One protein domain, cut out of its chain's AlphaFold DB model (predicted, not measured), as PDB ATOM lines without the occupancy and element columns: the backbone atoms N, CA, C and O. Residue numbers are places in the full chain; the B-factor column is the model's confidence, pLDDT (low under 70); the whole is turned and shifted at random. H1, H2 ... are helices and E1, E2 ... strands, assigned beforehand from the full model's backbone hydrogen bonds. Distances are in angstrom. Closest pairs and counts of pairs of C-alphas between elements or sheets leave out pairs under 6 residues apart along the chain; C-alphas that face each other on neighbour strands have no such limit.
ATOM      1  N   MET A  15    -108.736 -29.490  51.008       97.31
ATOM      2  CA  MET A  15    -109.332 -30.089  49.817       97.31
ATOM      3  C   MET A  15    -108.257 -30.650  48.878       97.31
ATOM      4  O   MET A  15    -107.144 -30.123  48.784       97.31
ATOM      5  N   SER A  16    -108.601 -31.727  48.166       96.94
ATOM      6  CA  SER A  16    -107.833 -32.206  47.011       96.94
ATOM      7  C   SER A  16    -108.014 -31.266  45.812       96.94
ATOM      8  O   SER A  16    -108.874 -30.391  45.835       96.94
ATOM      9  N   GLU A  17    -107.232 -31.451  44.746       97.06
ATOM     10  CA  GLU A  17    -107.388 -30.661  43.513       97.06
ATOM     11  C   GLU A  17    -108.802 -30.753  42.929       97.06
ATOM     12  O   GLU A  17    -109.390 -29.722  42.626       97.06
ATOM     13  N   ASN A  18    -109.361 -31.961  42.819       97.56
ATOM     14  CA  ASN A  18    -110.697 -32.149  42.252       97.56
ATOM     15  C   ASN A  18    -111.773 -31.490  43.121       97.56
ATOM     16  O   ASN A  18    -112.612 -30.770  42.595       97.56
ATOM     17  N   ALA A  19    -111.700 -31.675  44.445       97.88
ATOM     18  CA  ALA A  19    -112.652 -31.065  45.372       97.88
ATOM     19  C   ALA A  19    -112.549 -29.532  45.371       97.88
ATOM     20  O   ALA A  19    -113.562 -28.850  45.419       97.88
ATOM     21  N   ALA A  20    -111.336 -28.981  45.276       98.12
ATOM     22  CA  ALA A  20    -111.132 -27.541  45.166       98.12
ATOM     23  C   ALA A  20    -111.673 -26.984  43.842       98.12
ATOM     24  O   ALA A  20    -112.275 -25.915  43.834       98.12
ATOM     25  N   ALA A  21    -111.470 -27.707  42.736       98.00
ATOM     26  CA  ALA A  21    -111.963 -27.323  41.418       98.00
ATOM     27  C   ALA A  21    -113.496 -27.312  41.378       98.00
ATOM     28  O   ALA A  21    -114.087 -26.341  40.914       98.00
ATOM     29  N   GLU A  22    -114.126 -28.345  41.941       98.19
ATOM     30  CA  GLU A  22    -115.575 -28.414  42.133       98.19
ATOM     31  C   GLU A  22    -116.073 -27.277  43.036       98.19
ATOM     32  O   GLU A  22    -117.023 -26.587  42.680       98.19
ATOM     33  N   TYR A  23    -115.380 -27.018  44.151       97.88
ATOM     34  CA  TYR A  23    -115.746 -25.976  45.111       97.88
ATOM     35  C   TYR A  23    -115.780 -24.569  44.498       97.88
ATOM     36  O   TYR A  23    -116.716 -23.817  44.754       97.88
ATOM     37  N   ILE A  24    -114.783 -24.207  43.683       96.81
ATOM     38  CA  ILE A  24    -114.710 -22.877  43.046       96.81
ATOM     39  C   ILE A  24    -115.318 -22.836  41.633       96.81
ATOM     40  O   ILE A  24    -115.301 -21.784  40.999       96.81
ATOM     41  N   GLY A  25    -115.830 -23.962  41.124       96.50
ATOM     42  CA  GLY A  25    -116.505 -24.048  39.825       96.50
ATOM     43  C   GLY A  25    -115.590 -23.976  38.595       96.50
ATOM     44  O   GLY A  25    -115.978 -23.399  37.581       96.50
ATOM     45  N   VAL A  26    -114.378 -24.545  38.648       95.06
ATOM     46  CA  VAL A  26    -113.434 -24.590  37.509       95.06
ATOM     47  C   VAL A  26    -113.006 -26.017  37.168       95.06
ATOM     48  O   VAL A  26    -113.201 -26.950  37.943       95.06
ATOM     49  N   ALA A  27    -112.366 -26.212  36.013       96.38
ATOM     50  CA  ALA A  27    -111.779 -27.504  35.672       96.38
ATOM     51  C   ALA A  27    -110.497 -27.772  36.490       96.38
ATOM     52  O   ALA A  27    -109.629 -26.906  36.608       96.38
ATOM     53  N   ALA A  28    -110.317 -29.002  36.987       95.81
ATOM     54  CA  ALA A  28    -109.118 -29.403  37.739       95.81
ATOM     55  C   ALA A  28    -107.811 -29.155  36.960       95.81
ATOM     56  O   ALA A  28    -106.805 -28.709  37.519       95.81
ATOM     57  N   ILE A  29    -107.841 -29.350  35.636       95.31
ATOM     58  CA  ILE A  29    -106.689 -29.073  34.774       95.31
ATOM     59  C   ILE A  29    -106.281 -27.596  34.780       95.31
ATOM     60  O   ILE A  29    -105.089 -27.310  34.695       95.31
ATOM     61  N   SER A  30    -107.225 -26.667  34.956       93.25
ATOM     62  CA  SER A  30    -106.934 -25.236  35.070       93.25
ATOM     63  C   SER A  30    -106.124 -24.936  36.330       93.25
ATOM     64  O   SER A  30    -105.150 -24.187  36.270       93.25
ATOM     65  N   LEU A  31    -106.444 -25.590  37.456       95.06
ATOM     66  CA  LEU A  31    -105.641 -25.499  38.678       95.06
ATOM     67  C   LEU A  31    -104.232 -26.057  38.458       95.06
ATOM     68  O   LEU A  31    -103.248 -25.445  38.876       95.06
ATOM     69  N   ARG A  32    -104.111 -27.210  37.787       94.25
ATOM     70  CA  ARG A  32    -102.813 -27.829  37.477       94.25
ATOM     71  C   ARG A  32    -101.950 -26.944  36.588       94.25
ATOM     72  O   ARG A  32    -100.786 -26.717  36.916       94.25
ATOM     73  N   GLN A  33    -102.521 -26.428  35.504       93.12
ATOM     74  CA  GLN A  33    -101.851 -25.490  34.607       93.12
ATOM     75  C   GLN A  33    -101.401 -24.246  35.371       93.12
ATOM     76  O   GLN A  33    -100.225 -23.904  35.312       93.12
ATOM     77  N   GLY A  34    -102.280 -23.646  36.177       92.12
ATOM     78  CA  GLY A  34    -101.941 -22.472  36.977       92.12
ATOM     79  C   GLY A  34    -100.748 -22.696  37.913       92.12
ATOM     80  O   GLY A  34     -99.860 -21.850  37.984       92.12
ATOM     81  N   ARG A  35    -100.646 -23.861  38.571       92.31
ATOM     82  CA  ARG A  35     -99.476 -24.182  39.413       92.31
ATOM     83  C   ARG A  35     -98.178 -24.354  38.626       92.31
ATOM     84  O   ARG A  35     -97.122 -24.002  39.138       92.31
ATOM     85  N   CYS A  36     -98.244 -24.948  37.435       90.06
ATOM     86  CA  CYS A  36     -97.067 -25.185  36.599       90.06
ATOM     87  C   CYS A  36     -96.581 -23.910  35.906       90.06
ATOM     88  O   CYS A  36     -95.380 -23.709  35.762       90.06
ATOM     89  N   GLU A  37     -97.510 -23.071  35.457       87.88
ATOM     90  CA  GLU A  37     -97.210 -21.877  34.673       87.88
ATOM     91  C   GLU A  37     -96.974 -20.633  35.534       87.88
ATOM     92  O   GLU A  37     -96.351 -19.683  35.062       87.88
ATOM     93  N   GLY A  38     -97.462 -20.633  36.776       78.19
ATOM     94  CA  GLY A  38     -97.394 -19.485  37.671       78.19
ATOM     95  C   GLY A  38     -98.275 -18.318  37.216       78.19
ATOM     96  O   GLY A  38     -99.218 -18.469  36.435       78.19
ATOM     97  N   ARG A  39     -97.979 -17.121  37.736       75.25
ATOM     98  CA  ARG A  39     -98.665 -15.884  37.347       75.25
ATOM     99  C   ARG A  39     -98.134 -15.423  35.989       75.25
ATOM    100  O   ARG A  39     -96.986 -15.003  35.893       75.25
ATOM    101  N   ARG A  40     -98.977 -15.478  34.958       77.12
ATOM    102  CA  ARG A  40     -98.694 -14.880  33.646       77.12
ATOM    103  C   ARG A  40     -99.388 -13.535  33.505       77.12
ATOM    104  O   ARG A  40    -100.466 -13.324  34.060       77.12
ATOM    105  N   GLU A  41     -98.773 -12.652  32.731       73.31
ATOM    106  CA  GLU A  41     -99.406 -11.410  32.297       73.31
ATOM    107  C   GLU A  41    -100.707 -11.745  31.545       73.31
ATOM    108  O   GLU A  41    -100.746 -12.675  30.736       73.31
ATOM    109  N   ASN A  42    -101.796 -11.051  31.880       74.50
ATOM    110  CA  ASN A  42    -103.142 -11.263  31.328       74.50
ATOM    111  C   ASN A  42    -103.800 -12.630  31.604       74.50
ATOM    112  O   ASN A  42    -104.756 -13.000  30.921       74.50
ATOM    113  N   ARG A  43    -103.348 -13.385  32.615       80.00
ATOM    114  CA  ARG A  43    -104.083 -14.558  33.118       80.00
ATOM    115  C   ARG A  43    -104.471 -14.390  34.576       80.00
ATOM    116  O   ARG A  43    -103.760 -13.769  35.365       80.00
ATOM    117  N   MET A  44    -105.601 -14.993  34.934       82.38
ATOM    118  CA  MET A  44    -106.016 -15.100  36.324       82.38
ATOM    119  C   MET A  44    -104.962 -15.910  37.094       82.38
ATOM    120  O   MET A  44    -104.623 -17.019  36.671       82.38
ATOM    121  N   PRO A  45    -104.400 -15.377  38.191       88.88
ATOM    122  CA  PRO A  45    -103.444 -16.133  38.982       88.88
ATOM    123  C   PRO A  45    -104.147 -17.322  39.650       88.88
ATOM    124  O   PRO A  45    -105.295 -17.188  40.087       88.88
ATOM    125  N   PRO A  46    -103.469 -18.476  39.764       92.75
ATOM    126  CA  PRO A  46    -104.045 -19.630  40.438       92.75
ATOM    127  C   PRO A  46    -104.357 -19.313  41.908       92.75
ATOM    128  O   PRO A  46    -103.649 -18.503  42.518       92.75
ATOM    129  N   PRO A  47    -105.366 -19.970  42.503       95.38
ATOM    130  CA  PRO A  47    -105.589 -19.878  43.935       95.38
ATOM    131  C   PRO A  47    -104.391 -20.424  44.730       95.38
ATOM    132  O   PRO A  47    -103.664 -21.296  44.233       95.38
ATOM    133  N   PRO A  48    -104.177 -19.941  45.969       95.88
ATOM    134  CA  PRO A  48    -103.128 -20.453  46.844       95.88
ATOM    135  C   PRO A  48    -103.260 -21.960  47.078       95.88
ATOM    136  O   PRO A  48    -104.362 -22.493  47.207       95.88
ATOM    137  N   PHE A  49    -102.126 -22.652  47.164       96.94
ATOM    138  CA  PHE A  49    -102.070 -24.089  47.412       96.94
ATOM    139  C   PHE A  49    -100.886 -24.440  48.311       96.94
ATOM    140  O   PHE A  49     -99.850 -23.777  48.301       96.94
ATOM    141  N   ILE A  50    -101.016 -25.538  49.052       97.25
ATOM    142  CA  ILE A  50     -99.966 -26.100  49.898       97.25
ATOM    143  C   ILE A  50     -99.374 -27.316  49.188       97.25
ATOM    144  O   ILE A  50    -100.095 -28.241  48.804       97.25
ATOM    145  N   LYS A  51     -98.047 -27.334  49.042       96.06
ATOM    146  CA  LYS A  51     -97.303 -28.483  48.520       96.06
ATOM    147  C   LYS A  51     -96.733 -29.308  49.674       96.06
ATOM    148  O   LYS A  51     -95.780 -28.893  50.324       96.06
ATOM    149  N   LEU A  52     -97.291 -30.497  49.890       95.06
ATOM    150  CA  LEU A  52     -96.823 -31.482  50.869       95.06
ATOM    151  C   LEU A  52     -96.201 -32.669  50.127       95.06
ATOM    152  O   LEU A  52     -96.862 -33.666  49.822       95.06
ATOM    153  N   GLY A  53     -94.925 -32.532  49.766       94.69
ATOM    154  CA  GLY A  53     -94.232 -33.501  48.917       94.69
ATOM    155  C   GLY A  53     -94.910 -33.625  47.549       94.69
ATOM    156  O   GLY A  53     -94.879 -32.692  46.744       94.69
ATOM    157  N   ARG A  54     -95.530 -34.785  47.288       92.12
ATOM    158  CA  ARG A  54     -96.293 -35.054  46.053       92.12
ATOM    159  C   ARG A  54     -97.755 -34.601  46.128       92.12
ATOM    160  O   ARG A  54     -98.405 -34.501  45.092       92.12
ATOM    161  N   LYS A  55     -98.280 -34.348  47.331       94.94
ATOM    162  CA  LYS A  55     -99.678 -33.971  47.539       94.94
ATOM    163  C   LYS A  55     -99.842 -32.457  47.419       94.94
ATOM    164  O   LYS A  55     -99.053 -31.698  47.979       94.94
ATOM    165  N   ILE A  56    -100.894 -32.041  46.723       97.12
ATOM    166  CA  ILE A  56    -101.352 -30.652  46.674       97.12
ATOM    167  C   ILE A  56    -102.638 -30.552  47.490       97.12
ATOM    168  O   ILE A  56    -103.523 -31.399  47.350       97.12
ATOM    169  N   ILE A  57    -102.711 -29.545  48.356       97.69
ATOM    170  CA  ILE A  57    -103.873 -29.266  49.199       97.69
ATOM    171  C   ILE A  57    -104.296 -27.812  49.013       97.69
ATOM    172  O   ILE A  57    -103.449 -26.921  49.006       97.69
ATOM    173  N   TYR A  58    -105.601 -27.582  48.926       98.06
ATOM    174  CA  TYR A  58    -106.201 -26.250  48.970       98.06
ATOM    175  C   TYR A  58    -106.937 -26.072  50.294       98.06
ATOM    176  O   TYR A  58    -107.673 -26.964  50.713       98.06
ATOM    177  N   LEU A  59    -106.741 -24.947  50.975       97.88
ATOM    178  CA  LEU A  59    -107.539 -24.622  52.154       97.88
ATOM    179  C   LEU A  59    -108.812 -23.912  51.712       97.88
ATOM    180  O   LEU A  59    -108.738 -22.980  50.915       97.88
ATOM    181  N   LYS A  60    -109.958 -24.308  52.272       96.25
ATOM    182  CA  LYS A  60    -111.242 -23.655  51.984       96.25
ATOM    183  C   LYS A  60    -111.159 -22.133  52.160       96.25
ATOM    184  O   LYS A  60    -111.541 -21.396  51.264       96.25
ATOM    185  N   ASP A  61    -110.578 -21.683  53.271       96.94
ATOM    186  CA  ASP A  61    -110.472 -20.252  53.584       96.94
ATOM    187  C   ASP A  61    -109.616 -19.481  52.565       96.94
ATOM    188  O   ASP A  61    -109.863 -18.306  52.308       96.94
ATOM    189  N   ASP A  62    -108.612 -20.128  51.969       97.50
ATOM    190  CA  ASP A  62    -107.782 -19.496  50.940       97.50
ATOM    191  C   ASP A  62    -108.517 -19.420  49.601       97.50
ATOM    192  O   ASP A  62    -108.388 -18.422  48.894       97.50
ATOM    193  N   LEU A  63    -109.318 -20.439  49.273       96.88
ATOM    194  CA  LEU A  63    -110.201 -20.418  48.106       96.88
ATOM    195  C   LEU A  63    -111.266 -19.321  48.242       96.88
ATOM    196  O   LEU A  63    -111.477 -18.568  47.296       96.88
ATOM    197  N   ASP A  64    -111.871 -19.180  49.422       97.00
ATOM    198  CA  ASP A  64    -112.871 -18.146  49.706       97.00
ATOM    199  C   ASP A  64    -112.281 -16.737  49.564       97.00
ATOM    200  O   ASP A  64    -112.839 -15.889  48.866       97.00
ATOM    201  N   ARG A  65    -111.108 -16.493  50.165       96.44
ATOM    202  CA  ARG A  65    -110.393 -15.213  50.012       96.44
ATOM    203  C   ARG A  65    -110.027 -14.932  48.565       96.44
ATOM    204  O   ARG A  65    -110.092 -13.786  48.132       96.44
ATOM    205  N   TRP A  66    -109.617 -15.959  47.827       95.19
ATOM    206  CA  TRP A  66    -109.282 -15.818  46.419       95.19
ATOM    207  C   TRP A  66    -110.517 -15.438  45.594       95.19
ATOM    208  O   TRP A  66    -110.446 -14.489  44.822       95.19
ATOM    209  N   LEU A  67    -111.667 -16.088  45.807       95.31
ATOM    210  CA  LEU A  67    -112.920 -15.720  45.139       95.31
ATOM    211  C   LEU A  67    -113.317 -14.272  45.434       95.31
ATOM    212  O   LEU A  67    -113.671 -13.540  44.512       95.31
ATOM    213  N   GLU A  68    -113.208 -13.841  46.692       94.50
ATOM    214  CA  GLU A  68    -113.530 -12.466  47.076       94.50
ATOM    215  C   GLU A  68    -112.554 -11.451  46.459       94.50
ATOM    216  O   GLU A  68    -112.978 -10.403  45.984       94.50
ATOM    217  N   MET A  69    -111.261 -11.780  46.362       90.44
ATOM    218  CA  MET A  69    -110.257 -10.923  45.715       90.44
ATOM    219  C   MET A  69    -110.567 -10.652  44.233       90.44
ATOM    220  O   MET A  69    -110.266  -9.567  43.738       90.44
ATOM    221  N   TYR A  70    -111.140 -11.627  43.522       89.44
ATOM    222  CA  TYR A  70    -111.497 -11.498  42.100       89.44
ATOM    223  C   TYR A  70    -112.977 -11.183  41.871       89.44
ATOM    224  O   TYR A  70    -113.434 -11.128  40.727       89.44
ATOM    225  N   ARG A  71    -113.735 -10.944  42.940       90.38
ATOM    226  CA  ARG A  71    -115.133 -10.553  42.848       90.38
ATOM    227  C   ARG A  71    -115.239  -9.129  42.312       90.38
ATOM    228  O   ARG A  71    -114.764  -8.174  42.919       90.38
ATOM    229  N   VAL A  72    -115.930  -8.964  41.187       86.81
ATOM    230  CA  VAL A  72    -116.236  -7.636  40.643       86.81
ATOM    231  C   VAL A  72    -117.475  -7.087  41.349       86.81
ATOM    232  O   VAL A  72    -118.600  -7.480  41.045       86.81
ATOM    233  N   ALA A  73    -117.281  -6.178  42.304       78.94
ATOM    234  CA  ALA A  73    -118.370  -5.389  42.869       78.94
ATOM    235  C   ALA A  73    -118.600  -4.128  42.016       78.94
ATOM    236  O   ALA A  73    -117.668  -3.367  41.750       78.94
ATOM    237  N   LEU A  74    -119.858  -3.879  41.633       61.28
ATOM    238  CA  LEU A  74    -120.317  -2.723  40.838       61.28
ATOM    239  C   LEU A  74    -119.836  -1.351  41.365       61.28
ATOM    240  O   LEU A  74    -119.782  -0.387  40.605       61.28
ATOM    241  N   ALA A  75    -119.432  -1.261  42.636       57.06
ATOM    242  CA  ALA A  75    -118.930  -0.038  43.259       57.06
ATOM    243  C   ALA A  75    -117.646   0.522  42.607       57.06
ATOM    244  O   ALA A  75    -117.478   1.738  42.555       57.06
ATOM    245  N   ILE A  76    -116.762  -0.323  42.061       56.19
ATOM    246  CA  ILE A  76    -115.509   0.151  41.436       56.19
ATOM    247  C   ILE A  76    -115.782   0.843  40.090       56.19
ATOM    248  O   ILE A  76    -115.110   1.813  39.740       56.19
ATOM    249  N   VAL A  77    -116.805   0.393  39.357       54.62
ATOM    250  CA  VAL A  77    -117.180   0.970  38.057       54.62
ATOM    251  C   VAL A  77    -117.691   2.403  38.221       54.62
ATOM    252  O   VAL A  77    -117.367   3.255  37.398       54.62
ATOM    253  N   LEU A  78    -118.409   2.701  39.308       55.94
ATOM    254  CA  LEU A  78    -118.865   4.063  39.583       55.94
ATOM    255  C   LEU A  78    -117.688   5.007  39.856       55.94
ATOM    256  O   LEU A  78    -117.629   6.051  39.230       55.94
ATOM    257  N   ILE A  79    -116.689   4.620  40.657       59.16
ATOM    258  CA  ILE A  79    -115.545   5.501  40.979       59.16
ATOM    259  C   ILE A  79    -114.732   5.880  39.725       59.16
ATOM    260  O   ILE A  79    -114.297   7.024  39.590       59.16
ATOM    261  N   ILE A  80    -114.553   4.951  38.779       61.00
ATOM    262  CA  ILE A  80    -113.799   5.210  37.538       61.00
ATOM    263  C   ILE A  80    -114.639   6.000  36.516       61.00
ATOM    264  O   ILE A  80    -114.088   6.815  35.777       61.00
ATOM    265  N   LEU A  81    -115.962   5.799  36.472       59.56
ATOM    266  CA  LEU A  81    -116.846   6.470  35.510       59.56
ATOM    267  C   LEU A  81    -117.389   7.827  35.987       59.56
ATOM    268  O   LEU A  81    -117.762   8.635  35.142       59.56
ATOM    269  N   THR A  82    -117.421   8.107  37.294       56.72
ATOM    270  CA  THR A  82    -117.891   9.394  37.848       56.72
ATOM    271  C   THR A  82    -116.764  10.385  38.139       56.72
ATOM    272  O   THR A  82    -117.031  11.458  38.666       56.72
ATOM    273  N   SER A  83    -115.513  10.037  37.823       54.12
ATOM    274  CA  SER A  83    -114.344  10.921  37.973       54.12
ATOM    275  C   SER A  83    -113.961  11.643  36.667       54.12
ATOM    276  O   SER A  83    -112.811  12.054  36.515       54.12
TER     277      SER A  83
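This is residues 15 to 83 of the 84 residues of an uncharacterized protein of Geobacter lovleyi (strain ATCC BAA-1151 / DSM 17278 / SZ) (UniProt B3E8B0). A small head with a thin arm sticking out of it: in the head, a hairpin of two short strands, E1 and E2, leads straight into the helix H3, H1 packs on E2 and on H3, and H2 starts beside H1, with the C-alphas of Ala 21 and Ala 28 closest, and runs away from it nearly at a right angle, with a long loop, residues 38 to 49, leading from H2 back to the hairpin. Beyond H3, residues 71 to 83 stick out as the arm, with the short helix H4 near its tip, and this arm makes much of the length. The printed part has 69 residues, with four named helices and two named strands in the order H1, H2, E1, E2, H3, H4; the sheet, in the order E1 - E2, is antiparallel, and the class is mostly helix. The whole is loose, with a radius of gyration of the C-alphas of 14.6 A, and the C-alphas span 50 by 24 by 18 A.

The sheet has two strands, E1, residues 50 to 52, and E2, residues 55 to 59. They form a hairpin and are antiparallel, with an angle of 149 degrees between their directions. The C-alphas of Lys 51 and Ile 56 face each other at 5.0 A. N 50 and O 57 are within hydrogen-bond range at 2.8 A, as are N 55 and O 52 at 2.9 A. E2 is followed, with no residue between, by H3, residues 60 to 69. H1, residues 17 to 24, has its closest C-alphas to E2 in Ala 20 and Tyr 58, 6.4 A apart. H1 and E1 are apart. H1 touches H3, and the closest C-alphas are those of Ile 24 and Leu 63, 7.2 A apart. These two helices run the same way at a steep tilt of 46 degrees. H1 also touches H2, residues 28 to 37, with the C-alphas of Ala 21 and Ala 28 closest at 5.1 A. The lines of H1 and H2 stand about perpendicular, at 75 degrees. H2 is apart from H3 and from E2. H4, residues 75 to 81, touches no helix and is apart from both strands. Every O i to N i+4 pair is within hydrogen-bond range in H1, H2 and H3, while in H4 it is 2 of 3.

E1 runs from Ile 50, with its C-alpha at (-99.966, -26.100, 49.898), to Leu 52, over 6.3 A. E2 runs from Lys 55 to Leu 59, over 13.1 A. H3 runs from Lys 60 to Met 69, over 14.2 A. H1 begins at Glu 17, with its C-alpha at (-107.388, -30.661, 43.513), and reaches Ile 24 over 10.7 A. H2 runs from Ala 28 to Glu 37, over 14.4 A. H4 runs from Ala 75 to Leu 81, whose C-alpha is at (-116.846, 6.470, 35.510), over 10.3 A.

The two C-alphas farthest apart are those of Gly 53 and Thr 82, 50.2 A. Residues 71 to 83, of which 75 to 81 belong to H4, stand free. Without them the body has 56 residues, spans 28 by 23 by 17 A and has a radius of gyration of 10.6 A. The link from H2 to E1, 12 residues, is long; the links H1 to H2, E1 to E2, E2 to H3 and H3 to H4 are tight. The printed part, residues 15 to 83, has no cut. The mean pLDDT of the printed part is 87.6; the model's confidence is low, under 70, at residues 74 to 83, and the mean pLDDT of H4 is 58.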